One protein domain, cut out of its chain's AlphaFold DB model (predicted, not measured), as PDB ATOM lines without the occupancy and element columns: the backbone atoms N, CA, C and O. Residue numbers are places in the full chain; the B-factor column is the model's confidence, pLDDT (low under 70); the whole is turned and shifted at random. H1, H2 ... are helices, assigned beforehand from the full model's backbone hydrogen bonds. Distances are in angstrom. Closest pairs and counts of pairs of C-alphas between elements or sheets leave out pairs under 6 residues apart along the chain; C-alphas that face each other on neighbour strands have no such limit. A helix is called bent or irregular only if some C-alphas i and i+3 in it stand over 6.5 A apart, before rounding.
ATOM      1  N   ALA A  49     -22.446  61.359  20.323       55.62
ATOM      2  CA  ALA A  49     -21.087  61.271  19.795       55.62
ATOM      3  C   ALA A  49     -20.015  61.379  20.897       55.62
ATOM      4  O   ALA A  49     -18.991  60.702  20.815       55.62
ATOM      5  N   ASP A  50     -20.232  62.171  21.949       53.53
ATOM      6  CA  ASP A  50     -19.317  62.253  23.095       53.53
ATOM      7  C   ASP A  50     -19.332  60.995  23.948       53.53
ATOM      8  O   ASP A  50     -18.266  60.537  24.364       53.53
ATOM      9  N   PHE A  51     -20.496  60.370  24.120       61.12
ATOM     10  CA  PHE A  51     -20.574  59.059  24.753       61.12
ATOM     11  C   PHE A  51     -19.845  57.975  23.938       61.12
ATOM     12  O   PHE A  51     -19.030  57.242  24.498       61.12
ATOM     13  N   LEU A  52     -20.033  57.913  22.614       61.06
ATOM     14  CA  LEU A  52     -19.269  56.990  21.759       61.06
ATOM     15  C   LEU A  52     -17.755  57.291  21.809       61.06
ATOM     16  O   LEU A  52     -16.940  56.372  21.921       61.06
ATOM     17  N   ARG A  53     -17.356  58.572  21.833       66.31
ATOM     18  CA  ARG A  53     -15.957  58.991  22.061       66.31
ATOM     19  C   ARG A  53     -15.447  58.624  23.462       66.31
ATOM     20  O   ARG A  53     -14.246  58.400  23.618       66.31
ATOM     21  N   ALA A  54     -16.306  58.552  24.477       60.31
ATOM     22  CA  ALA A  54     -15.961  58.105  25.825       60.31
ATOM     23  C   ALA A  54     -15.813  56.580  25.910       60.31
ATOM     24  O   ALA A  54     -14.839  56.111  26.497       60.31
ATOM     25  N   LEU A  55     -16.678  55.809  25.242       60.41
ATOM     26  CA  LEU A  55     -16.504  54.362  25.079       60.41
ATOM     27  C   LEU A  55     -15.163  54.029  24.416       60.41
ATOM     28  O   LEU A  55     -14.424  53.213  24.955       60.41
ATOM     29  N   VAL A  56     -14.775  54.730  23.345       63.50
ATOM     30  CA  VAL A  56     -13.449  54.561  22.711       63.50
ATOM     31  C   VAL A  56     -12.289  54.884  23.673       63.50
ATOM     32  O   VAL A  56     -11.217  54.286  23.573       63.50
ATOM     33  N   LYS A  57     -12.460  55.808  24.631       64.12
ATOM     34  CA  LYS A  57     -11.445  56.074  25.676       64.12
ATOM     35  C   LYS A  57     -11.372  54.922  26.695       64.12
ATOM     36  O   LYS A  57     -10.264  54.521  27.048       64.12
ATOM     37  N   ILE A  58     -12.518  54.379  27.114       60.88
ATOM     38  CA  ILE A  58     -12.634  53.250  28.059       60.88
ATOM     39  C   ILE A  58     -12.098  51.945  27.440       60.88
ATOM     40  O   ILE A  58     -11.327  51.230  28.080       60.88
ATOM     41  N   GLU A  59     -12.438  51.664  26.177       56.28
ATOM     42  CA  GLU A  59     -11.916  50.541  25.382       56.28
ATOM     43  C   GLU A  59     -10.380  50.560  25.364       56.28
ATOM     44  O   GLU A  59      -9.737  49.553  25.656       56.28
ATOM     45  N   ARG A  60      -9.784  51.740  25.141       66.38
ATOM     46  CA  ARG A  60      -8.328  51.985  25.153       66.38
ATOM     47  C   ARG A  60      -7.689  51.983  26.552       66.38
ATOM     48  O   ARG A  60      -6.599  52.524  26.722       66.38
ATOM     49  N   GLY A  61      -8.359  51.425  27.561       45.91
ATOM     50  CA  GLY A  61      -7.828  51.262  28.918       45.91
ATOM     51  C   GLY A  61      -7.643  52.561  29.704       45.91
ATOM     52  O   GLY A  61      -7.072  52.533  30.794       45.91
ATOM     53  N   LYS A  62      -8.122  53.708  29.203       55.09
ATOM     54  CA  LYS A  62      -8.121  54.947  29.985       55.09
ATOM     55  C   LYS A  62      -9.325  54.932  30.913       55.09
ATOM     56  O   LYS A  62     -10.445  55.198  30.484       55.09
ATOM     57  N   ALA A  63      -9.070  54.623  32.182       44.59
ATOM     58  CA  ALA A  63     -10.063  54.671  33.242       44.59
ATOM     59  C   ALA A  63     -10.657  56.086  33.356       44.59
ATOM     60  O   ALA A  63     -10.070  56.982  33.959       44.59
ATOM     61  N   ILE A  64     -11.838  56.286  32.769       51.06
ATOM     62  CA  ILE A  64     -12.705  57.407  33.126       51.06
ATOM     63  C   ILE A  64     -13.278  57.066  34.501       51.06
ATOM     64  O   ILE A  64     -13.932  56.030  34.659       51.06
ATOM     65  N   SER A  65     -13.030  57.921  35.492       45.44
ATOM     66  CA  SER A  65     -13.524  57.765  36.859       45.44
ATOM     67  C   SER A  65     -15.041  57.979  36.917       45.44
ATOM     68  O   SER A  65     -15.526  59.007  37.375       45.44
ATOM     69  N   THR A  66     -15.802  56.980  36.467       48.81
ATOM     70  CA  THR A  66     -17.277  56.915  36.526       48.81
ATOM     71  C   THR A  66     -17.807  56.660  37.948       48.81
ATOM     72  O   THR A  66     -18.873  56.076  38.129       48.81
ATOM     73  N   ALA A  67     -17.049  57.070  38.967       39.91
ATOM     74  CA  ALA A  67     -17.447  57.029  40.364       39.91
ATOM     75  C   ALA A  67     -18.414  58.195  40.625       39.91
ATOM     76  O   ALA A  67     -18.009  59.351  40.589       39.91
ATOM     77  N   GLY A  68     -19.693  57.876  40.835       41.62
ATOM     78  CA  GLY A  68     -20.758  58.854  41.091       41.62
ATOM     79  C   GLY A  68     -21.864  58.910  40.032       41.62
ATOM     80  O   GLY A  68     -22.925  59.449  40.323       41.62
ATOM     81  N   VAL A  69     -21.675  58.320  38.843       45.75
ATOM     82  CA  VAL A  69     -22.751  58.215  37.840       45.75
ATOM     83  C   VAL A  69     -23.366  56.817  37.901       45.75
ATOM     84  O   VAL A  69     -22.796  55.844  37.399       45.75
ATOM     85  N   ASP A  70     -24.512  56.729  38.576       47.19
ATOM     86  CA  ASP A  70     -25.270  55.493  38.781       47.19
ATOM     87  C   ASP A  70     -25.746  54.874  37.451       47.19
ATOM     88  O   ASP A  70     -26.063  55.575  36.487       47.19
ATOM     89  N   ALA A  71     -25.805  53.541  37.408       47.59
ATOM     90  CA  ALA A  71     -26.152  52.786  36.211       47.59
ATOM     91  C   ALA A  71     -27.551  53.148  35.696       47.59
ATOM     92  O   ALA A  71     -27.686  53.400  34.507       47.59
ATOM     93  N   LYS A  72     -28.556  53.297  36.575       49.03
ATOM     94  CA  LYS A  72     -29.928  53.664  36.170       49.03
ATOM     95  C   LYS A  72     -29.976  54.974  35.379       49.03
ATOM     96  O   LYS A  72     -30.654  55.065  34.363       49.03
ATOM     97  N   HIS A  73     -29.210  55.971  35.821       55.47
ATOM     98  CA  HIS A  73     -29.135  57.270  35.157       55.47
ATOM     99  C   HIS A  73     -28.472  57.169  33.780       55.47
ATOM    100  O   HIS A  73     -28.884  57.862  32.854       55.47
ATOM    101  N   ILE A  74     -27.484  56.284  33.624       53.69
ATOM    102  CA  ILE A  74     -26.840  56.016  32.334       53.69
ATOM    103  C   ILE A  74     -27.771  55.204  31.428       53.69
ATOM    104  O   ILE A  74     -27.878  55.534  30.256       53.69
ATOM    105  N   ASP A  75     -28.492  54.209  31.939       48.97
ATOM    106  CA  ASP A  75     -29.458  53.425  31.165       48.97
ATOM    107  C   ASP A  75     -30.551  54.336  30.573       48.97
ATOM    108  O   ASP A  75     -30.765  54.329  29.360       48.97
ATOM    109  N   THR A  76     -31.183  55.190  31.390       56.84
ATOM    110  CA  THR A  76     -32.190  56.158  30.918       56.84
ATOM    111  C   THR A  76     -31.587  57.227  30.004       56.84
ATOM    112  O   THR A  76     -32.188  57.561  28.986       56.84
ATOM    113  N   PHE A  77     -30.397  57.758  30.310       63.41
ATOM    114  CA  PHE A  77     -29.748  58.769  29.467       63.41
ATOM    115  C   PHE A  77     -29.339  58.204  28.102       63.41
ATOM    116  O   PHE A  77     -29.608  58.822  27.080       63.41
ATOM    117  N   LEU A  78     -28.715  57.026  28.060       62.03
ATOM    118  CA  LEU A  78     -28.256  56.411  26.815       62.03
ATOM    119  C   LEU A  78     -29.407  55.915  25.958       62.03
ATOM    120  O   LEU A  78     -29.327  56.061  24.744       62.03
ATOM    121  N   ILE A  79     -30.475  55.382  26.552       61.09
ATOM    122  CA  ILE A  79     -31.694  55.119  25.791       61.09
ATOM    123  C   ILE A  79     -32.222  56.461  25.269       61.09
ATOM    124  O   ILE A  79     -32.210  56.676  24.066       61.09
ATOM    125  N   ASN A  80     -32.541  57.438  26.115       60.00
ATOM    126  CA  ASN A  80     -33.238  58.647  25.655       60.00
ATOM    127  C   ASN A  80     -32.385  59.607  24.788       60.00
ATOM    128  O   ASN A  80     -32.951  60.499  24.162       60.00
ATOM    129  N   GLN A  81     -31.051  59.467  24.740       65.81
ATOM    130  CA  GLN A  81     -30.145  60.313  23.935       65.81
ATOM    131  C   GLN A  81     -29.443  59.581  22.780       65.81
ATOM    132  O   GLN A  81     -28.969  60.243  21.859       65.81
ATOM    133  N   LEU A  82     -29.355  58.242  22.792       61.41
ATOM    134  CA  LEU A  82     -28.918  57.471  21.616       61.41
ATOM    135  C   LEU A  82     -30.096  56.892  20.825       61.41
ATOM    136  O   LEU A  82     -29.898  56.541  19.663       61.41
ATOM    137  N   ALA A  83     -31.293  56.772  21.415       55.34
ATOM    138  CA  ALA A  83     -32.448  56.166  20.749       55.34
ATOM    139  C   ALA A  83     -33.198  57.082  19.779       55.34
ATOM    140  O   ALA A  83     -34.182  56.671  19.172       55.34
ATOM    141  N   LEU A  84     -32.685  58.291  19.573       61.66
ATOM    142  CA  LEU A  84     -33.012  59.118  18.424       61.66
ATOM    143  C   LEU A  84     -31.752  59.274  17.558       61.66
ATOM    144  O   LEU A  84     -31.119  60.334  17.582       61.66
ATOM    145  N   PRO A  85     -31.372  58.256  16.753       59.34
ATOM    146  CA  PRO A  85     -30.742  58.586  15.482       59.34
ATOM    147  C   PRO A  85     -31.677  59.587  14.790       59.34
ATOM    148  O   PRO A  85     -32.879  59.337  14.682       59.34
ATOM    149  N   CYS A  86     -31.165  60.757  14.392       63.91
ATOM    150  CA  CYS A  86     -31.986  61.768  13.720       63.91
ATOM    151  C   CYS A  86     -32.709  61.116  12.526       63.91
ATOM    152  O   CYS A  86     -32.165  60.182  11.946       63.91
ATOM    153  N   GLN A  87     -33.891  61.587  12.121       57.06
ATOM    154  CA  GLN A  87     -34.819  60.823  11.257       57.06
ATOM    155  C   GLN A  87     -34.277  60.387   9.868       57.06
ATOM    156  O   GLN A  87     -34.923  59.602   9.176       57.06
ATOM    157  N   HIS A  88     -33.081  60.838   9.468       54.94
ATOM    158  CA  HIS A  88     -32.368  60.442   8.242       54.94
ATOM    159  C   HIS A  88     -30.969  59.827   8.503       54.94
ATOM    160  O   HIS A  88     -30.260  59.448   7.571       54.94
ATOM    161  N   ALA A  89     -30.541  59.731   9.765       67.12
ATOM    162  CA  ALA A  89     -29.213  59.293  10.183       67.12
ATOM    163  C   ALA A  89     -29.130  57.761  10.271       67.12
ATOM    164  O   ALA A  89     -29.391  57.149  11.307       67.12
ATOM    165  N   THR A  90     -28.724  57.133   9.170       81.88
ATOM    166  CA  THR A  90     -28.433  55.697   9.141       81.88
ATOM    167  C   THR A  90     -27.289  55.327  10.092       81.88
ATOM    168  O   THR A  90     -26.244  55.979  10.142       81.88
ATOM    169  N   ILE A  91     -27.453  54.236  10.844       86.12
ATOM    170  CA  ILE A  91     -26.403  53.701  11.717       86.12
ATOM    171  C   ILE A  91     -25.403  52.942  10.845       86.12
ATOM    172  O   ILE A  91     -25.565  51.756  10.549       86.12
ATOM    173  N   GLY A  92     -24.357  53.651  10.424       88.69
ATOM    174  CA  GLY A  92     -23.264  53.082   9.645       88.69
ATOM    175  C   GLY A  92     -22.523  51.963  10.387       88.69
ATOM    176  O   GLY A  92     -22.367  51.978  11.611       88.69
ATOM    177  N   TRP A  93     -22.000  51.003   9.618       89.44
ATOM    178  CA  TRP A  93     -21.334  49.791  10.118       89.44
ATOM    179  C   TRP A  93     -20.226  50.043  11.161       89.44
ATOM    180  O   TRP A  93     -20.050  49.240  12.075       89.44
ATOM    181  N   ASN A  94     -19.521  51.176  11.085       89.38
ATOM    182  CA  ASN A  94     -18.486  51.553  12.056       89.38
ATOM    183  C   ASN A  94     -19.022  51.676  13.494       89.38
ATOM    184  O   ASN A  94     -18.330  51.280  14.434       89.38
ATOM    185  N   SER A  95     -20.255  52.161  13.676       88.88
ATOM    186  CA  SER A  95     -20.905  52.255  14.990       88.88
ATOM    187  C   SER A  95     -21.254  50.869  15.536       88.88
ATOM    188  O   SER A  95     -20.982  50.575  16.699       88.88
ATOM    189  N   VAL A  96     -21.763  49.974  14.683       91.88
ATOM    190  CA  VAL A  96     -22.039  48.571  15.046       91.88
ATOM    191  C   VAL A  96     -20.745  47.843  15.418       91.88
ATOM    192  O   VAL A  96     -20.680  47.178  16.449       91.88
ATOM    193  N   ALA A  97     -19.680  48.019  14.633       91.56
ATOM    194  CA  ALA A  97     -18.370  47.439  14.916       91.56
ATOM    195  C   ALA A  97     -17.767  47.961  16.237       91.56
ATOM    196  O   ALA A  97     -17.166  47.180  16.977       91.56
ATOM    197  N   LEU A  98     -17.957  49.244  16.569       90.44
ATOM    198  CA  LEU A  98     -17.562  49.816  17.861       90.44
ATOM    199  C   LEU A  98     -18.350  49.201  19.029       90.44
ATOM    200  O   LEU A  98     -17.752  48.865  20.055       90.44
ATOM    201  N   VAL A  99     -19.661  48.983  18.874       91.94
ATOM    202  CA  VAL A  99     -20.455  48.249  19.874       91.94
ATOM    203  C   VAL A  99     -19.919  46.829  20.047       91.94
ATOM    204  O   VAL A  99     -19.583  46.447  21.164       91.94
ATOM    205  N   LEU A 100     -19.742  46.066  18.965       93.81
ATOM    206  CA  LEU A 100     -19.248  44.683  19.031       93.81
ATOM    207  C   LEU A 100     -17.862  44.559  19.687       93.81
ATOM    208  O   LEU A 100     -17.605  43.579  20.390       93.81
ATOM    209  N   ARG A 101     -16.975  45.548  19.505       92.44
ATOM    210  CA  ARG A 101     -15.705  45.634  20.247       92.44
ATOM    211  C   ARG A 101     -15.929  45.943  21.727       92.44
ATOM    212  O   ARG A 101     -15.366  45.257  22.577       92.44
ATOM    213  N   SER A 102     -16.813  46.890  22.041       91.38
ATOM    214  CA  SER A 102     -17.178  47.259  23.420       91.38
ATOM    215  C   SER A 102     -17.780  46.088  24.213       91.38
ATOM    216  O   SER A 102     -17.511  45.964  25.407       91.38
ATOM    217  N   LEU A 103     -18.520  45.176  23.566       92.69
ATOM    218  CA  LEU A 103     -19.002  43.936  24.199       92.69
ATOM    219  C   LEU A 103     -17.852  42.988  24.585       92.69
ATOM    220  O   LEU A 103     -17.914  42.325  25.621       92.69
ATOM    221  N   ARG A 104     -16.779  42.938  23.785       91.19
ATOM    222  CA  ARG A 104     -15.592  42.100  24.047       91.19
ATOM    223  C   ARG A 104     -14.591  42.745  25.007       91.19
ATOM    224  O   ARG A 104     -13.827  42.027  25.641       91.19
ATOM    225  N   ALA A 105     -14.591  44.070  25.135       88.81
ATOM    226  CA  ALA A 105     -13.682  44.785  26.022       88.81
ATOM    227  C   ALA A 105     -13.914  44.390  27.503       88.81
ATOM    228  O   ALA A 105     -15.059  44.415  27.967       88.81
ATOM    229  N   PRO A 106     -12.862  44.059  28.279       88.06
ATOM    230  CA  PRO A 106     -13.005  43.731  29.702       88.06
ATOM    231  C   PRO A 106     -13.299  44.971  30.561       88.06
ATOM    232  O   PRO A 106     -13.959  44.871  31.588       88.06
ATOM    233  N   ASN A 107     -12.868  46.155  30.111       87.31
ATOM    234  CA  ASN A 107     -12.973  47.417  30.856       87.31
ATOM    235  C   ASN A 107     -14.375  48.062  30.808       87.31
ATOM    236  O   ASN A 107     -14.613  49.075  31.466       87.31
ATOM    237  N   VAL A 108     -15.298  47.523  30.006       85.25
ATOM    238  CA  VAL A 108     -16.670  48.036  29.873       85.25
ATOM    239  C   VAL A 108     -17.574  47.276  30.847       85.25
ATOM    240  O   VAL A 108     -17.692  46.058  30.756       85.25
ATOM    241  N   LYS A 109     -18.225  47.988  31.779       87.56
ATOM    242  CA  LYS A 109     -19.145  47.384  32.763       87.56
ATOM    243  C   LYS A 109     -20.296  46.648  32.058       87.56
ATOM    244  O   LYS A 109     -20.817  47.144  31.058       87.56
ATOM    245  N   MET A 110     -20.748  45.525  32.623       88.50
ATOM    246  CA  MET A 110     -21.807  44.682  32.034       88.50
ATOM    247  C   MET A 110     -23.110  45.452  31.762       88.50
ATOM    248  O   MET A 110     -23.718  45.252  30.717       88.50
ATOM    249  N   ALA A 111     -23.487  46.398  32.632       85.00
ATOM    250  CA  ALA A 111     -24.633  47.287  32.407       85.00
ATOM    251  C   ALA A 111     -24.518  48.059  31.078       85.00
ATOM    252  O   ALA A 111     -25.415  47.997  30.244       85.00
ATOM    253  N   TYR A 112     -23.367  48.689  30.810       86.50
ATOM    254  CA  TYR A 112     -23.145  49.411  29.553       86.50
ATOM    255  C   TYR A 112     -23.133  48.460  28.350       86.50
ATOM    256  O   TYR A 112     -23.685  48.800  27.310       86.50
ATOM    257  N   LYS A 113     -22.567  47.250  28.483       92.06
ATOM    258  CA  LYS A 113     -22.658  46.224  27.427       92.06
ATOM    259  C   LYS A 113     -24.117  45.882  27.115       92.06
ATOM    260  O   LYS A 113     -24.491  45.849  25.946       92.06
ATOM    261  N   ARG A 114     -24.948  45.701  28.147       91.75
ATOM    262  CA  ARG A 114     -26.377  45.402  28.009       91.75
ATOM    263  C   ARG A 114     -27.139  46.539  27.333       91.75
ATOM    264  O   ARG A 114     -27.859  46.282  26.374       91.75
ATOM    265  N   VAL A 115     -26.923  47.786  27.756       87.81
ATOM    266  CA  VAL A 115     -27.516  48.970  27.106       87.81
ATOM    267  C   VAL A 115     -27.113  49.059  25.635       87.81
ATOM    268  O   VAL A 115     -27.964  49.329  24.795       87.81
ATOM    269  N   LEU A 116     -25.853  48.774  25.291       91.69
ATOM    270  CA  LEU A 116     -25.399  48.786  23.898       91.69
ATOM    271  C   LEU A 116     -26.022  47.667  23.044       91.69
ATOM    272  O   LEU A 116     -26.319  47.908  21.875       91.69
ATOM    273  N   VAL A 117     -26.271  46.471  23.598       94.06
ATOM    274  CA  VAL A 117     -27.057  45.433  22.897       94.06
ATOM    275  C   VAL A 117     -28.512  45.877  22.741       94.06
ATOM    276  O   VAL A 117     -29.044  45.810  21.636       94.06
ATOM    277  N   LYS A 118     -29.145  46.382  23.808       92.38
ATOM    278  CA  LYS A 118     -30.531  46.874  23.775       92.38
ATOM    279  C   LYS A 118     -30.706  48.005  22.753       92.38
ATOM    280  O   LYS A 118     -31.686  48.013  22.017       92.38
ATOM    281  N   TRP A 119     -29.734  48.909  22.637       91.31
ATOM    282  CA  TRP A 119     -29.703  49.942  21.601       91.31
ATOM    283  C   TRP A 119     -29.623  49.342  20.186       91.31
ATOM    284  O   TRP A 119     -30.408  49.724  19.319       91.31
ATOM    285  N   LEU A 120     -28.767  48.339  19.948       92.31
ATOM    286  CA  LEU A 120     -28.746  47.627  18.659       92.31
ATOM    287  C   LEU A 120     -30.066  46.896  18.341       92.31
ATOM    288  O   LEU A 120     -30.391  46.767  17.164       92.31
ATOM    289  N   VAL A 121     -30.824  46.438  19.348       92.81
ATOM    290  CA  VAL A 121     -32.179  45.880  19.154       92.81
ATOM    291  C   VAL A 121     -33.150  46.966  18.694       92.81
ATOM    292  O   VAL A 121     -33.779  46.804  17.651       92.81
ATOM    293  N   ILE A 122     -33.253  48.077  19.432       89.12
ATOM    294  CA  ILE A 122     -34.231  49.142  19.145       89.12
ATOM    295  C   ILE A 122     -33.985  49.742  17.749       89.12
ATOM    296  O   ILE A 122     -34.922  49.902  16.968       89.12
ATOM    297  N   HIS A 123     -32.725  50.003  17.386       89.25
ATOM    298  CA  HIS A 123     -32.378  50.648  16.111       89.25
ATOM    299  C   HIS A 123     -31.917  49.681  15.024       89.25
ATOM    300  O   HIS A 123     -31.304  50.123  14.053       89.25
ATOM    301  N   TYR A 124     -32.231  48.384  15.138       90.62
ATOM    302  CA  TYR A 124     -31.884  47.383  14.122       90.62
ATOM    303  C   TYR A 124     -32.278  47.831  12.703       90.62
ATOM    304  O   TYR A 124     -31.474  47.753  11.775       90.62
ATOM    305  N   HIS A 125     -33.478  48.397  12.559       87.62
ATOM    306  CA  HIS A 125     -34.017  48.894  11.294       87.62
ATOM    307  C   HIS A 125     -33.267  50.116  10.718       87.62
ATOM    308  O   HIS A 125     -33.333  50.355   9.515       87.62
ATOM    309  N   HIS A 126     -32.502  50.855  11.532       86.81
ATOM    310  CA  HIS A 126     -31.619  51.935  11.073       86.81
ATOM    311  C   HIS A 126     -30.193  51.461  10.728       86.81
ATOM    312  O   HIS A 126     -29.394  52.274  10.253       86.81
ATOM    313  N   ILE A 127     -29.828  50.191  10.967       87.19
ATOM    314  CA  ILE A 127     -28.477  49.671  10.690       87.19
ATOM    315  C   ILE A 127     -28.272  49.517   9.178       87.19
ATOM    316  O   ILE A 127     -28.493  48.458   8.586       87.19
ATOM    317  N   HIS A 128     -27.797  50.587   8.539       81.69
ATOM    318  CA  HIS A 128     -27.468  50.555   7.123       81.69
ATOM    319  C   HIS A 128     -26.069  49.977   6.917       81.69
ATOM    320  O   HIS A 128     -25.034  50.630   7.075       81.69
ATOM    321  N   ILE A 129     -26.042  48.723   6.483       72.69
ATOM    322  CA  ILE A 129     -24.826  48.030   6.067       72.69
ATOM    323  C   ILE A 129     -24.473  48.505   4.647       72.69
ATOM    324  O   ILE A 129     -24.740  47.820   3.666       72.69
ATOM    325  N   GLN A 130     -23.952  49.735   4.545       63.25
ATOM    326  CA  GLN A 130     -23.539  50.372   3.286       63.25
ATOM    327  C   GLN A 130     -22.369  49.628   2.629       63.25
ATOM    328  O   GLN A 130     -21.346  49.372   3.275       63.25
ATOM    329  N   GLY A 131     -22.520  49.317   1.346       58.06
ATOM    330  CA  GLY A 131     -21.542  48.643   0.499       58.06
ATOM    331  C   GLY A 131     -22.259  48.078  -0.721       58.06
ATOM    332  O   GLY A 131     -23.162  47.259  -0.569       58.06
ATOM    333  N   ASP A 132     -21.872  48.534  -1.907       61.44
ATOM    334  CA  ASP A 132     -22.656  48.367  -3.146       61.44
ATOM    335  C   ASP A 132     -22.626  46.926  -3.682       61.44
ATOM    336  O   ASP A 132     -23.480  46.498  -4.454       61.44
ATOM    337  N   LEU A 133     -21.675  46.131  -3.188       76.50
ATOM    338  CA  LEU A 133     -21.612  44.691  -3.386       76.50
ATOM    339  C   LEU A 133     -22.458  43.977  -2.323       76.50
ATOM    340  O   LEU A 133     -22.100  43.972  -1.141       76.50
ATOM    341  N   GLN A 134     -23.518  43.281  -2.753       82.38
ATOM    342  CA  GLN A 134     -24.358  42.441  -1.880       82.38
ATOM    343  C   GLN A 134     -23.532  41.470  -1.015       82.38
ATOM    344  O   GLN A 134     -23.872  41.240   0.146       82.38
ATOM    345  N   GLN A 135     -22.404  40.977  -1.543       84.50
ATOM    346  CA  GLN A 135     -21.443  40.147  -0.817       84.50
ATOM    347  C   GLN A 135     -20.955  40.812   0.481       84.50
ATOM    348  O   GLN A 135     -21.056  40.211   1.546       84.50
ATOM    349  N   GLN A 136     -20.543  42.088   0.445       85.50
ATOM    350  CA  GLN A 136     -20.098  42.793   1.654       85.50
ATOM    351  C   GLN A 136     -21.222  42.949   2.686       85.50
ATOM    352  O   GLN A 136     -20.952  43.004   3.889       85.50
ATOM    353  N   ARG A 137     -22.484  43.026   2.243       85.88
ATOM    354  CA  ARG A 137     -23.639  43.041   3.148       85.88
ATOM    355  C   ARG A 137     -23.813  41.681   3.824       85.88
ATOM    356  O   ARG A 137     -23.961  41.654   5.045       85.88
ATOM    357  N   ALA A 138     -23.717  40.584   3.072       87.44
ATOM    358  CA  ALA A 138     -23.749  39.224   3.612       87.44
ATOM    359  C   ALA A 138     -22.588  38.965   4.591       87.44
ATOM    360  O   ALA A 138     -22.833  38.574   5.731       87.44
ATOM    361  N   ASP A 139     -21.347  39.289   4.215       90.56
ATOM    362  CA  ASP A 139     -20.149  39.093   5.049       90.56
ATOM    363  C   ASP A 139     -20.255  39.834   6.392       90.56
ATOM    364  O   ASP A 139     -19.965  39.284   7.459       90.56
ATOM    365  N   ARG A 140     -20.720  41.091   6.365       90.88
ATOM    366  CA  ARG A 140     -20.922  41.903   7.575       90.88
ATOM    367  C   ARG A 140     -22.095  41.392   8.417       90.88
ATOM    368  O   ARG A 140     -21.983  41.380   9.643       90.88
ATOM    369  N   GLN A 141     -23.185  40.918   7.807       90.06
ATOM    370  CA  GLN A 141     -24.287  40.270   8.536       90.06
ATOM    371  C   GLN A 141     -23.829  38.964   9.203       90.06
ATOM    372  O   GLN A 141     -24.085  38.776  10.393       90.06
ATOM    373  N   ALA A 142     -23.070  38.120   8.504       91.50
ATOM    374  CA  ALA A 142     -22.495  36.894   9.052       91.50
ATOM    375  C   ALA A 142     -21.497  37.176  10.194       91.50
ATOM    376  O   ALA A 142     -21.525  36.491  11.220       91.50
ATOM    377  N   TYR A 143     -20.667  38.220  10.065       93.69
ATOM    378  CA  TYR A 143     -19.762  38.680  11.125       93.69
ATOM    379  C   TYR A 143     -20.523  39.169  12.365       93.69
ATOM    380  O   TYR A 143     -20.198  38.760  13.482       93.69
ATOM    381  N   LEU A 144     -21.548  40.010  12.181       93.88
ATOM    382  CA  LEU A 144     -22.430  40.482  13.254       93.88
ATOM    383  C   LEU A 144     -23.089  39.295  13.969       93.88
ATOM    384  O   LEU A 144     -23.000  39.181  15.191       93.88
ATOM    385  N   TYR A 145     -23.654  38.359  13.204       95.50
ATOM    386  CA  TYR A 145     -24.289  37.152  13.724       95.50
ATOM    387  C   TYR A 145     -23.317  36.282  14.534       95.50
ATOM    388  O   TYR A 145     -23.630  35.840  15.639       95.50
ATOM    389  N   GLN A 146     -22.099  36.060  14.029       95.69
ATOM    390  CA  GLN A 146     -21.071  35.297  14.740       95.69
ATOM    391  C   GLN A 146     -20.566  36.023  15.995       95.69
ATOM    392  O   GLN A 146     -20.296  35.374  17.005       95.69
ATOM    393  N   ALA A 147     -20.450  37.352  15.968       95.56
ATOM    394  CA  ALA A 147     -20.062  38.131  17.138       95.56
ATOM    395  C   ALA A 147     -21.129  38.082  18.244       95.56
ATOM    396  O   ALA A 147     -20.771  37.953  19.413       95.56
ATOM    397  N   LEU A 148     -22.413  38.110  17.878       96.19
ATOM    398  CA  LEU A 148     -23.537  37.978  18.807       96.19
ATOM    399  C   LEU A 148     -23.680  36.549  19.356       96.19
ATOM    400  O   LEU A 148     -23.824  36.382  20.562       96.19
ATOM    401  N   LEU A 149     -23.508  35.506  18.535       96.00
ATOM    402  CA  LEU A 149     -23.438  34.116  19.021       96.00
ATOM    403  C   LEU A 149     -22.325  33.882  20.057       96.00
ATOM    404  O   LEU A 149     -22.453  33.007  20.910       96.00
ATOM    405  N   LEU A 150     -21.223  34.635  19.982       95.38
ATOM    406  CA  LEU A 150     -20.168  34.601  20.998       95.38
ATOM    407  C   LEU A 150     -20.561  35.385  22.260       95.38
ATOM    408  O   LEU A 150     -20.205  34.959  23.357       95.38
ATOM    409  N   ALA A 151     -21.316  36.479  22.118       95.88
ATOM    410  CA  ALA A 151     -21.854  37.257  23.236       95.88
ATOM    411  C   ALA A 151     -22.950  36.514  24.022       95.88
ATOM    412  O   ALA A 151     -23.098  36.768  25.211       95.88
ATOM    413  N   LEU A 152     -23.649  35.538  23.422       96.50
ATOM    414  CA  LEU A 152     -24.598  34.672  24.142       96.50
ATOM    415  C   LEU A 152     -23.978  33.919  25.331       96.50
ATOM    416  O   LEU A 152     -24.723  33.500  26.209       96.50
ATOM    417  N   LYS A 153     -22.647  33.734  25.371       95.31
ATOM    418  CA  LYS A 153     -21.941  33.120  26.513       95.31
ATOM    419  C   LYS A 153     -22.003  33.953  27.802       95.31
ATOM    420  O   LYS A 153     -21.631  33.458  28.860       95.31
ATOM    421  N   ASP A 154     -22.402  35.217  27.698       95.75
ATOM    422  CA  ASP A 154     -22.610  36.125  28.817       95.75
ATOM    423  C   ASP A 154     -24.097  36.108  29.194       95.75
ATOM    424  O   ASP A 154     -24.946  36.624  28.464       95.75
ATOM    425  N   THR A 155     -24.426  35.492  30.331       95.00
ATOM    426  CA  THR A 155     -25.811  35.316  30.798       95.00
ATOM    427  C   THR A 155     -26.538  36.648  31.007       95.00
ATOM    428  O   THR A 155     -27.743  36.715  30.776       95.00
ATOM    429  N   TYR A 156     -25.816  37.728  31.341       94.44
ATOM    430  CA  TYR A 156     -26.379  39.075  31.514       94.44
ATOM    431  C   TYR A 156     -26.739  39.762  30.192       94.44
ATOM    432  O   TYR A 156     -27.569  40.673  30.179       94.44
ATOM    433  N   LEU A 157     -26.115  39.346  29.086       95.94
ATOM    434  CA  LEU A 157     -26.411  39.841  27.738       95.94
ATOM    435  C   LEU A 157     -27.347  38.901  26.973       95.94
ATOM    436  O   LEU A 157     -28.024  39.344  26.049       95.94
ATOM    437  N   CYS A 158     -27.392  37.622  27.351       96.75
ATOM    438  CA  CYS A 158     -28.022  36.539  26.602       96.75
ATOM    439  C   CYS A 158     -29.459  36.852  26.147       96.75
ATOM    440  O   CYS A 158     -29.747  36.692  24.965       96.75
ATOM    441  N   GLY A 159     -30.327  37.381  27.019       95.81
ATOM    442  CA  GLY A 159     -31.709  37.730  26.654       95.81
ATOM    443  C   GLY A 159     -31.806  38.808  25.563       95.81
ATOM    444  O   GLY A 159     -32.457  38.606  24.538       95.81
ATOM    445  N   ASP A 160     -31.104  39.932  25.730       95.81
ATOM    446  CA  ASP A 160     -31.095  41.027  24.748       95.81
ATOM    447  C   ASP A 160     -30.354  40.628  23.448       95.81
ATOM    448  O   ASP A 160     -30.757  41.014  22.349       95.81
ATOM    449  N   VAL A 161     -29.321  39.778  23.543       97.25
ATOM    450  CA  VAL A 161     -28.600  39.211  22.387       97.25
ATOM    451  C   VAL A 161     -29.461  38.199  21.624       97.25
ATOM    452  O   VAL A 161     -29.444  38.210  20.394       97.25
ATOM    453  N   CYS A 162     -30.244  37.357  22.304       97.94
ATOM    454  CA  CYS A 162     -31.207  36.450  21.673       97.94
ATOM    455  C   CYS A 162     -32.253  37.227  20.869       97.94
ATOM    456  O   CYS A 162     -32.501  36.880  19.718       97.94
ATOM    457  N   ARG A 163     -32.799  38.318  21.426       95.69
ATOM    458  CA  ARG A 163     -33.750  39.200  20.723       95.69
ATOM    459  C   ARG A 163     -33.133  39.797  19.452       95.69
ATOM    460  O   ARG A 163     -33.755  39.745  18.395       95.69
ATOM    461  N   LEU A 164     -31.886  40.276  19.521       95.75
ATOM    462  CA  LEU A 164     -31.158  40.775  18.346       95.75
ATOM    463  C   LEU A 164     -30.860  39.669  17.317       95.75
ATOM    464  O   LEU A 164     -30.932  39.907  16.114       95.75
ATOM    465  N   LEU A 165     -30.551  38.451  17.770       97.00
ATOM    466  CA  LEU A 165     -30.332  37.302  16.891       97.00
ATOM    467  C   LEU A 165     -31.619  36.851  16.191       97.00
ATOM    468  O   LEU A 165     -31.543  36.530  15.008       97.00
ATOM    469  N   CYS A 166     -32.787  36.883  16.842       96.56
ATOM    470  CA  CYS A 166     -34.071  36.586  16.189       96.56
ATOM    471  C   CYS A 166     -34.305  37.488  14.965       96.56
ATOM    472  O   CYS A 166     -34.696  36.994  13.913       96.56
ATOM    473  N   LEU A 167     -33.979  38.782  15.075       93.12
ATOM    474  CA  LEU A 167     -34.095  39.769  13.990       93.12
ATOM    475  C   LEU A 167     -33.046  39.600  12.868       93.12
ATOM    476  O   LEU A 167     -33.245  40.080  11.753       93.12
ATOM    477  N   LEU A 168     -31.923  38.932  13.159       93.75
ATOM    478  CA  LEU A 168     -30.786  38.718  12.250       93.75
ATOM    479  C   LEU A 168     -30.689  37.284  11.695       93.75
ATOM    480  O   LEU A 168     -29.791  36.985  10.899       93.75
ATOM    481  N   THR A 169     -31.546  36.364  12.141       96.06
ATOM    482  CA  THR A 169     -31.486  34.962  11.713       96.06
ATOM    483  C   THR A 169     -31.934  34.838  10.260       96.06
ATOM    484  O   THR A 169     -32.871  35.484   9.812       96.06
ATOM    485  N   ARG A 170     -31.217  33.997   9.516       94.38
ATOM    486  CA  ARG A 170     -31.488  33.598   8.133       94.38
ATOM    487  C   ARG A 170     -31.185  32.111   7.999       94.38
ATOM    488  O   ARG A 170     -30.406  31.592   8.799       94.38
ATOM    489  N   ALA A 171     -31.694  31.445   6.965       95.00
ATOM    490  CA  ALA A 171     -31.423  30.021   6.723       95.00
ATOM    491  C   ALA A 171     -29.914  29.676   6.782       95.00
ATOM    492  O   ALA A 171     -29.508  28.785   7.522       95.00
ATOM    493  N   GLU A 172     -29.061  30.467   6.120       95.06
ATOM    494  CA  GLU A 172     -27.588  30.342   6.136       95.06
ATOM    495  C   GLU A 172     -26.949  30.405   7.545       95.06
ATOM    496  O   GLU A 172     -25.886  29.823   7.804       95.06
ATOM    497  N   HIS A 173     -27.609  31.095   8.480       96.25
ATOM    498  CA  HIS A 173     -27.178  31.239   9.864       96.25
ATOM    499  C   HIS A 173     -27.583  30.039  10.742       96.25
ATOM    500  O   HIS A 173     -26.912  29.772  11.749       96.25
ATOM    501  N   VAL A 174     -28.619  29.288  10.361       96.75
ATOM    502  CA  VAL A 174     -29.171  28.163  11.128       96.75
ATOM    503  C   VAL A 174     -28.424  26.869  10.790       96.75
ATOM    504  O   VAL A 174     -28.797  26.091   9.918       96.75
ATOM    505  N   LYS A 175     -27.323  26.622  11.509       95.56
ATOM    506  CA  LYS A 175     -26.504  25.402  11.365       95.56
ATOM    507  C   LYS A 175     -26.803  24.425  12.514       95.56
ATOM    508  O   LYS A 175     -26.862  24.893  13.652       95.56
ATOM    509  N   PRO A 176     -26.904  23.094  12.300       93.44
ATOM    510  CA  PRO A 176     -27.264  22.137  13.359       93.44
ATOM    511  C   PRO A 176     -26.404  22.238  14.628       93.44
ATOM    512  O   PRO A 176     -26.933  22.254  15.733       93.44
ATOM    513  N   ARG A 177     -25.087  22.453  14.489       95.94
ATOM    514  CA  ARG A 177     -24.173  22.700  15.624       95.94
ATOM    515  C   ARG A 177     -24.553  23.932  16.464       95.94
ATOM    516  O   ARG A 177     -24.340  23.926  17.669       95.94
ATOM    517  N   ARG A 178     -25.118  24.980  15.846       96.12
ATOM    518  CA  ARG A 178     -25.632  26.173  16.546       96.12
ATOM    519  C   ARG A 178     -26.960  25.869  17.246       96.12
ATOM    520  O   ARG A 178     -27.158  26.345  18.354       96.12
ATOM    521  N   ALA A 179     -27.833  25.060  16.640       96.19
ATOM    522  CA  ALA A 179     -29.081  24.617  17.267       96.19
ATOM    523  C   ALA A 179     -28.808  23.765  18.521       96.19
ATOM    524  O   ALA A 179     -29.299  24.094  19.595       96.19
ATOM    525  N   ALA A 180     -27.928  22.764  18.412       95.50
ATOM    526  CA  ALA A 180     -27.491  21.937  19.538       95.50
ATOM    527  C   ALA A 180     -26.811  22.762  20.647       95.50
ATOM    528  O   ALA A 180     -27.052  22.528  21.830       95.50
ATOM    529  N   GLN A 181     -26.007  23.774  20.287       96.44
ATOM    530  CA  GLN A 181     -25.443  24.713  21.263       96.44
ATOM    531  C   GLN A 181     -26.547  25.484  22.007       96.44
ATOM    532  O   GLN A 181     -26.501  25.558  23.230       96.44
ATOM    533  N   LEU A 182     -27.544  26.032  21.304       96.69
ATOM    534  CA  LEU A 182     -28.658  26.752  21.935       96.69
ATOM    535  C   LEU A 182     -29.523  25.830  22.810       96.69
ATOM    536  O   LEU A 182     -29.906  26.228  23.904       96.69
ATOM    537  N   GLN A 183     -29.782  24.591  22.382       95.88
ATOM    538  CA  GLN A 183     -30.478  23.584  23.196       95.88
ATOM    539  C   GLN A 183     -29.704  23.289  24.491       95.88
ATOM    540  O   GLN A 183     -30.279  23.374  25.574       95.88
ATOM    541  N   SER A 184     -28.394  23.037  24.388       96.12
ATOM    542  CA  SER A 184     -27.505  22.810  25.536       96.12
ATOM    543  C   SER A 184     -27.465  24.011  26.492       96.12
ATOM    544  O   SER A 184     -27.573  23.833  27.705       96.12
ATOM    545  N   MET A 185     -27.389  25.234  25.957       96.94
ATOM    546  CA  MET A 185     -27.453  26.461  26.755       96.94
ATOM    547  C   MET A 185     -28.803  26.594  27.462       96.94
ATOM    548  O   MET A 185     -28.819  26.818  28.666       96.94
ATOM    549  N   ARG A 186     -29.927  26.364  26.770       95.50
ATOM    550  CA  ARG A 186     -31.277  26.395  27.362       95.50
ATOM    551  C   ARG A 186     -31.449  25.402  28.518       95.50
ATOM    552  O   ARG A 186     -32.186  25.701  29.451       95.50
ATOM    553  N   SER A 187     -30.802  24.237  28.455       94.94
ATOM    554  CA  SER A 187     -30.842  23.222  29.520       94.94
ATOM    555  C   SER A 187     -29.886  23.476  30.693       94.94
ATOM    556  O   SER A 187     -29.983  22.784  31.702       94.94
ATOM    557  N   ALA A 188     -28.952  24.424  30.584       96.69
ATOM    558  CA  ALA A 188     -27.965  24.679  31.629       96.69
ATOM    559  C   ALA A 188     -28.494  25.681  32.672       96.69
ATOM    560  O   ALA A 188     -28.920  26.780  32.323       96.69
ATOM    561  N   GLU A 189     -28.393  25.335  33.960       95.06
ATOM    562  CA  GLU A 189     -28.937  26.109  35.096       95.06
ATOM    563  C   GLU A 189     -28.527  27.599  35.078       95.06
ATOM    564  O   GLU A 189     -29.343  28.474  35.355       95.06
ATOM    565  N   ALA A 190     -27.300  27.913  34.643       95.31
ATOM    566  CA  ALA A 190     -26.802  29.289  34.504       95.31
ATOM    567  C   ALA A 190     -27.620  30.174  33.534       95.31
ATOM    568  O   ALA A 190     -27.559  31.399  33.622       95.31
ATOM    569  N   TYR A 191     -28.385  29.572  32.618       96.12
ATOM    570  CA  TYR A 191     -29.222  30.249  31.624       96.12
ATOM    571  C   TYR A 191     -30.723  30.122  31.918       96.12
ATOM    572  O   TYR A 191     -31.534  30.576  31.119       96.12
ATOM    573  N   LYS A 192     -31.124  29.547  33.057       93.38
ATOM    574  CA  LYS A 192     -32.531  29.290  33.421       93.38
ATOM    575  C   LYS A 192     -33.428  30.531  33.332       93.38
ATOM    576  O   LYS A 192     -34.541  30.442  32.828       93.38
ATOM    577  N   LEU A 193     -32.902  31.694  33.724       92.81
ATOM    578  CA  LEU A 193     -33.584  32.998  33.645       92.81
ATOM    579  C   LEU A 193     -33.771  33.537  32.211       92.81
ATOM    580  O   LEU A 193     -34.545  34.464  32.017       92.81
ATOM    581  N   VAL A 194     -33.067  32.978  31.221       95.44
ATOM    582  CA  VAL A 194     -33.109  33.355  29.789       95.44
ATOM    583  C   VAL A 194     -33.426  32.153  28.881       95.44
ATOM    584  O   VAL A 194     -33.347  32.230  27.654       95.44
ATOM    585  N   ALA A 195     -33.819  31.018  29.470       94.44
ATOM    586  CA  ALA A 195     -34.195  29.791  28.765       94.44
ATOM    587  C   ALA A 195     -35.459  29.972  27.900       94.44
ATOM    588  O   ALA A 195     -35.707  29.185  26.979       94.44
ATOM    589  N   TYR A 196     -36.229  31.026  28.184       93.62
ATOM    590  CA  TYR A 196     -37.330  31.521  27.369       93.62
ATOM    591  C   TYR A 196     -36.822  32.187  26.080       93.62
ATOM    592  O   TYR A 196     -37.122  31.684  25.001       93.62
ATOM    593  N   GLU A 197     -35.972  33.220  26.152       95.56
ATOM    594  CA  GLU A 197     -35.401  33.881  24.965       95.56
ATOM    595  C   GLU A 197     -34.569  32.937  24.084       95.56
ATOM    596  O   GLU A 197     -34.631  33.021  22.855       95.56
ATOM    597  N   ILE A 198     -33.826  31.999  24.684       96.81
ATOM    598  CA  ILE A 198     -33.130  30.945  23.930       96.81
ATOM    599  C   ILE A 198     -34.149  30.012  23.248       96.81
ATOM    600  O   ILE A 198     -33.923  29.565  22.123       96.81
ATOM    601  N   GLY A 199     -35.292  29.750  23.892       95.25
ATOM    602  CA  GLY A 199     -36.434  29.046  23.305       95.25
ATOM    603  C   GLY A 199     -37.034  29.781  22.103       95.25
ATOM    604  O   GLY A 199     -37.233  29.160  21.063       95.25
ATOM    605  N   CYS A 200     -37.238  31.099  22.194       95.38
ATOM    606  CA  CYS A 200     -37.695  31.929  21.072       95.38
ATOM    607  C   CYS A 200     -36.709  31.887  19.894       95.38
ATOM    608  O   CYS A 200     -37.126  31.689  18.753       95.38
ATOM    609  N   LEU A 201     -35.400  31.987  20.150       96.88
ATOM    610  CA  LEU A 201     -34.385  31.870  19.096       96.88
ATOM    611  C   LEU A 201     -34.364  30.465  18.465       96.88
ATOM    612  O   LEU A 201     -34.208  30.335  17.251       96.88
ATOM    613  N   LEU A 202     -34.586  29.411  19.257       96.94
ATOM    614  CA  LEU A 202     -34.771  28.050  18.744       96.94
ATOM    615  C   LEU A 202     -36.053  27.899  17.911       96.94
ATOM    616  O   LEU A 202     -36.031  27.172  16.920       96.94
ATOM    617  N   ALA A 203     -37.140  28.597  18.244       95.38
ATOM    618  CA  ALA A 203     -38.357  28.617  17.431       95.38
ATOM    619  C   ALA A 203     -38.120  29.294  16.065       95.38
ATOM    620  O   ALA A 203     -38.510  28.740  15.038       95.38
ATOM    621  N   VAL A 204     -37.376  30.409  16.026       95.81
ATOM    622  CA  VAL A 204     -36.918  31.038  14.767       95.81
ATOM    623  C   VAL A 204     -35.975  30.112  13.982       95.81
ATOM    624  O   VAL A 204     -35.986  30.101  12.756       95.81
ATOM    625  N   TYR A 205     -35.185  29.265  14.647       97.06
ATOM    626  CA  TYR A 205     -34.410  28.225  13.959       97.06
ATOM    627  C   TYR A 205     -35.313  27.105  13.392       97.06
ATOM    628  O   TYR A 205     -35.057  26.608  12.292       97.06
ATOM    629  N   LYS A 206     -36.371  26.711  14.118       94.94
ATOM    630  CA  LYS A 206     -37.352  25.683  13.717       94.94
ATOM    631  C   LYS A 206     -38.208  26.132  12.529       94.94
ATOM    632  O   LYS A 206     -38.530  25.280  11.713       94.94
ATOM    633  N   SER A 207     -38.505  27.424  12.352       94.88
ATOM    634  CA  SER A 207     -39.220  27.896  11.151       94.88
ATOM    635  C   SER A 207     -38.399  27.735   9.862       94.88
ATOM    636  O   SER A 207     -38.956  27.353   8.836       94.88
ATOM    637  N   TYR A 208     -37.070  27.913   9.909       95.81
ATOM    638  CA  TYR A 208     -36.191  27.635   8.761       95.81
ATOM    639  C   TYR A 208     -35.958  26.136   8.501       95.81
ATOM    640  O   TYR A 208     -35.796  25.740   7.348       95.81
ATOM    641  N   TYR A 209     -35.912  25.291   9.542       94.19
ATOM    642  CA  TYR A 209     -35.611  23.856   9.404       94.19
ATOM    643  C   TYR A 209     -36.452  22.960  10.342       94.19
ATOM    644  O   TYR A 209     -35.894  22.296  11.226       94.19
ATOM    645  N   PRO A 210     -37.779  22.856  10.132       91.62
ATOM    646  CA  PRO A 210     -38.702  22.258  11.106       91.62
ATOM    647  C   PRO A 210     -38.430  20.778  11.398       91.62
ATOM    648  O   PRO A 210     -38.545  20.346  12.539       91.62
ATOM    649  N   ARG A 211     -37.986  20.004  10.397       92.06
ATOM    650  CA  ARG A 211     -37.643  18.575  10.555       92.06
ATOM    651  C   ARG A 211     -36.273  18.308  11.195       92.06
ATOM    652  O   ARG A 211     -35.963  17.158  11.481       92.06
ATOM    653  N   ARG A 212     -35.413  19.322  11.360       87.44
ATOM    654  CA  ARG A 212     -34.027  19.154  11.859       87.44
ATOM    655  C   ARG A 212     -33.784  19.777  13.229       87.44
ATOM    656  O   ARG A 212     -32.712  19.574  13.793       87.44
ATOM    657  N   ILE A 213     -34.721  20.580  13.733       88.00
ATOM    658  CA  ILE A 213     -34.530  21.384  14.940       88.00
ATOM    659  C   ILE A 213     -35.727  21.196  15.864       88.00
ATOM    660  O   ILE A 213     -36.770  21.832  15.719       88.00
ATOM    661  N   SER A 214     -35.533  20.336  16.861       81.00
ATOM    662  CA  SER A 214     -36.403  20.192  18.022       81.00
ATOM    663  C   SER A 214     -36.298  21.427  18.925       81.00
ATOM    664  O   SER A 214     -35.709  21.398  20.008       81.00
ATOM    665  N   ALA A 215     -36.870  22.549  18.482       72.44
ATOM    666  CA  ALA A 215     -37.299  23.556  19.441       72.44
ATOM    667  C   ALA A 215     -38.440  22.955  20.280       72.44
ATOM    668  O   ALA A 215     -39.294  22.261  19.704       72.44
ATOM    669  N   PRO A 216     -38.451  23.214  21.600       69.00
ATOM    670  CA  PRO A 216     -39.554  22.828  22.475       69.00
ATOM    671  C   PRO A 216     -40.856  23.471  21.995       69.00
ATOM    672  O   PRO A 216     -40.837  24.424  21.210       69.00
ATOM    673  N   ASP A 217     -41.974  23.023  22.547       62.38
ATOM    674  CA  ASP A 217     -43.274  23.637  22.297       62.38
ATOM    675  C   ASP A 217     -43.419  24.919  23.131       62.38
ATOM    676  O   ASP A 217     -44.122  25.001  24.136       62.38
ATOM    677  N   THR A 218     -42.677  25.951  22.712       58.16
ATOM    678  CA  THR A 218     -42.970  27.345  23.059       58.16
ATOM    679  C   THR A 218     -44.415  27.651  22.657       58.16
ATOM    680  O   THR A 218     -44.762  27.329  21.518       58.16
ATOM    681  N   PRO A 219     -45.234  28.295  23.516       52.12
ATOM    682  CA  PRO A 219     -46.650  28.519  23.234       52.12
ATOM    683  C   PRO A 219     -46.879  29.139  21.854       52.12
ATOM    684  O   PRO A 219     -46.278  30.163  21.518       52.12
ATOM    685  N   THR A 220     -47.744  28.517  21.052       48.41
ATOM    686  CA  THR A 220     -47.921  28.830  19.624       48.41
ATOM    687  C   THR A 220     -48.281  30.299  19.388       48.41
ATOM    688  O   THR A 220     -47.803  30.910  18.436       48.41
ATOM    689  N   SER A 221     -49.037  30.900  20.313       44.03
ATOM    690  CA  SER A 221     -49.384  32.327  20.348       44.03
ATOM    691  C   SER A 221     -48.170  33.263  20.278       44.03
ATOM    692  O   SER A 221     -48.195  34.253  19.551       44.03
ATOM    693  N   LEU A 222     -47.079  32.938  20.974       48.06
ATOM    694  CA  LEU A 222     -45.837  33.720  20.955       48.06
ATOM    695  C   LEU A 222     -45.036  33.494  19.671       48.06
ATOM    696  O   LEU A 222     -44.366  34.408  19.191       48.06
ATOM    697  N   LEU A 223     -45.134  32.295  19.095       52.28
ATOM    698  CA  LEU A 223     -44.555  31.991  17.791       52.28
ATOM    699  C   LEU A 223     -45.221  32.858  16.712       52.28
ATOM    700  O   LEU A 223     -44.510  33.511  15.957       52.28
ATOM    701  N   HIS A 224     -46.554  32.986  16.725       48.03
ATOM    702  CA  HIS A 224     -47.289  33.918  15.857       48.03
ATOM    703  C   HIS A 224     -46.909  35.392  16.077       48.03
ATOM    704  O   HIS A 224     -46.817  36.144  15.109       48.03
ATOM    705  N   LEU A 225     -46.638  35.805  17.319       45.94
ATOM    706  CA  LEU A 225     -46.256  37.184  17.647       45.94
ATOM    707  C   LEU A 225     -44.890  37.558  17.034       45.94
ATOM    708  O   LEU A 225     -44.746  38.632  16.452       45.94
ATOM    709  N   TYR A 226     -43.912  36.644  17.054       46.59
ATOM    710  CA  TYR A 226     -42.646  36.821  16.326       46.59
ATOM    711  C   TYR A 226     -42.773  36.581  14.811       46.59
ATOM    712  O   TYR A 226     -42.113  37.273  14.036       46.59
ATOM    713  N   GLN A 227     -43.632  35.656  14.371       48.16
ATOM    714  CA  GLN A 227     -43.927  35.407  12.954       48.16
ATOM    715  C   GLN A 227     -44.459  36.684  12.285       48.16
ATOM    716  O   GLN A 227     -43.922  37.101  11.267       48.16
ATOM    717  N   GLY A 228     -45.400  37.392  12.922       39.34
ATOM    718  CA  GLY A 228     -45.924  38.672  12.433       39.34
ATOM    719  C   GLY A 228     -44.880  39.793  12.323       39.34
ATOM    720  O   GLY A 228     -45.073  40.724  11.544       39.34
ATOM    721  N   VAL A 229     -43.754  39.703  13.042       40.75
ATOM    722  CA  VAL A 229     -42.601  40.607  12.874       40.75
ATOM    723  C   VAL A 229     -41.690  40.139  11.737       40.75
ATOM    724  O   VAL A 229     -41.238  40.965  10.945       40.75
ATOM    725  N   LEU A 230     -41.434  38.834  11.608       40.53
ATOM    726  CA  LEU A 230     -40.623  38.265  10.522       40.53
ATOM    727  C   LEU A 230     -41.286  38.463   9.151       40.53
ATOM    728  O   LEU A 230     -40.643  38.956   8.226       40.53
ATOM    729  N   ASP A 231     -42.584  38.183   9.042       37.94
ATOM    730  CA  ASP A 231     -43.365  38.352   7.814       37.94
ATOM    731  C   ASP A 231     -43.429  39.835   7.383       37.94
ATOM    732  O   ASP A 231     -43.425  40.134   6.190       37.94
ATOM    733  N   ARG A 232     -43.403  40.780   8.341       35.56
ATOM    734  CA  ARG A 232     -43.360  42.238   8.090       35.56
ATOM    735  C   ARG A 232     -41.953  42.811   7.866       35.56
ATOM    736  O   ARG A 232     -41.840  43.928   7.370       35.56
TER     737      ARG A 232
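Overview. This is residues 49 to 232 of the 1203 residues of an uncharacterized protein of Sphaeroforma arctica JP610 (UniProt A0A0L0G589). Three helical hairpins, H3 with H4, H5 with H6 and H7 with H8, stand side by side, the first two forming a four-helix bundle and the third packing on it through H8 against H6. H2 extends the row beyond H4, H1 lies at that same end, and H9 lies loosely by the other end. The printed part has 184 residues with nine named helices, H1 to H9 in chain order, and no named strand; the class is all helix. It is compact, with a radius of gyration of the C-alphas of 17.2 A and spans of 52 by 43 by 27 A.

Arrangement. H1, residues 49 to 59, and H3, residues 93 to 104, only just touch, with 3 pairs of C-alphas within 8 A, closest at Glu 59 and Ser 102, 6.5 A. H2, residues 71 to 82, touches H4, residues 110 to 122, closest at the C-alphas of Asp 75 and Val 115, 6.3 A, the same way at a shallow tilt of 29 degrees. H3 and H4 are a hairpin; the C-alphas of Leu 103 and Lys 113 are closest, 5.4 A. H5, residues 134 to 151, and H6, residues 155 to 168, are another, closest at the C-alphas of Leu 148 and Val 161, 6.3 A. H3 to H6 make an up and down bundle, each helix running against the one before it. H4 touches H6, closest at the C-alphas of Val 121 and Leu 164, 5.3 A. H8, residues 189 to 208, touches H6 the same way at a shallow tilt of 9 degrees, the C-alphas of Cys 166 and Leu 201 closest at 5.5 A. H7, residues 176 to 187, and H8 form a hairpin at 34 degrees, only just short of steep, closest at the C-alphas of Arg 186 and Ala 195, 4.7 A. H5 and H7 are apart. H9, residues 220 to 232, is close to but not clearly touching H8, the C-alphas of Ala 203 and Leu 223 being 7.1 A apart. Every O i to N i+4 pair is within hydrogen-bond range in H1, H2, H4, H5 and H7; the others have 7 of 8 in H3, 8 of 10 in H6, 11 of 16 in H8 and 7 of 9 in H9.

Along the chain. H1 begins at C-alpha 49, (-21.087, 61.271, 19.795), and H9 ends at C-alpha 232, (-43.360, 42.238, 8.090). H8 is 27.4 A long, with a kink of 70 degrees near residue 196, and H5 is 25.8 A. H6 and H8 are irregular: C-alphas 156 and 159 are 7.3 A apart, and 190 and 193 are 7.8 A.

Size, cuts and confidence. The C-alphas farthest apart, of Gly 68 and Arg 211, are 53.3 A apart. Residues 65 to 70 stand free. The links H1 to H2, H4 to H5 and H8 to H9 are long, and the printed part has no cut. The pLDDT is under 70 in residues 49 to 89, 130 to 132 and 216 to 232.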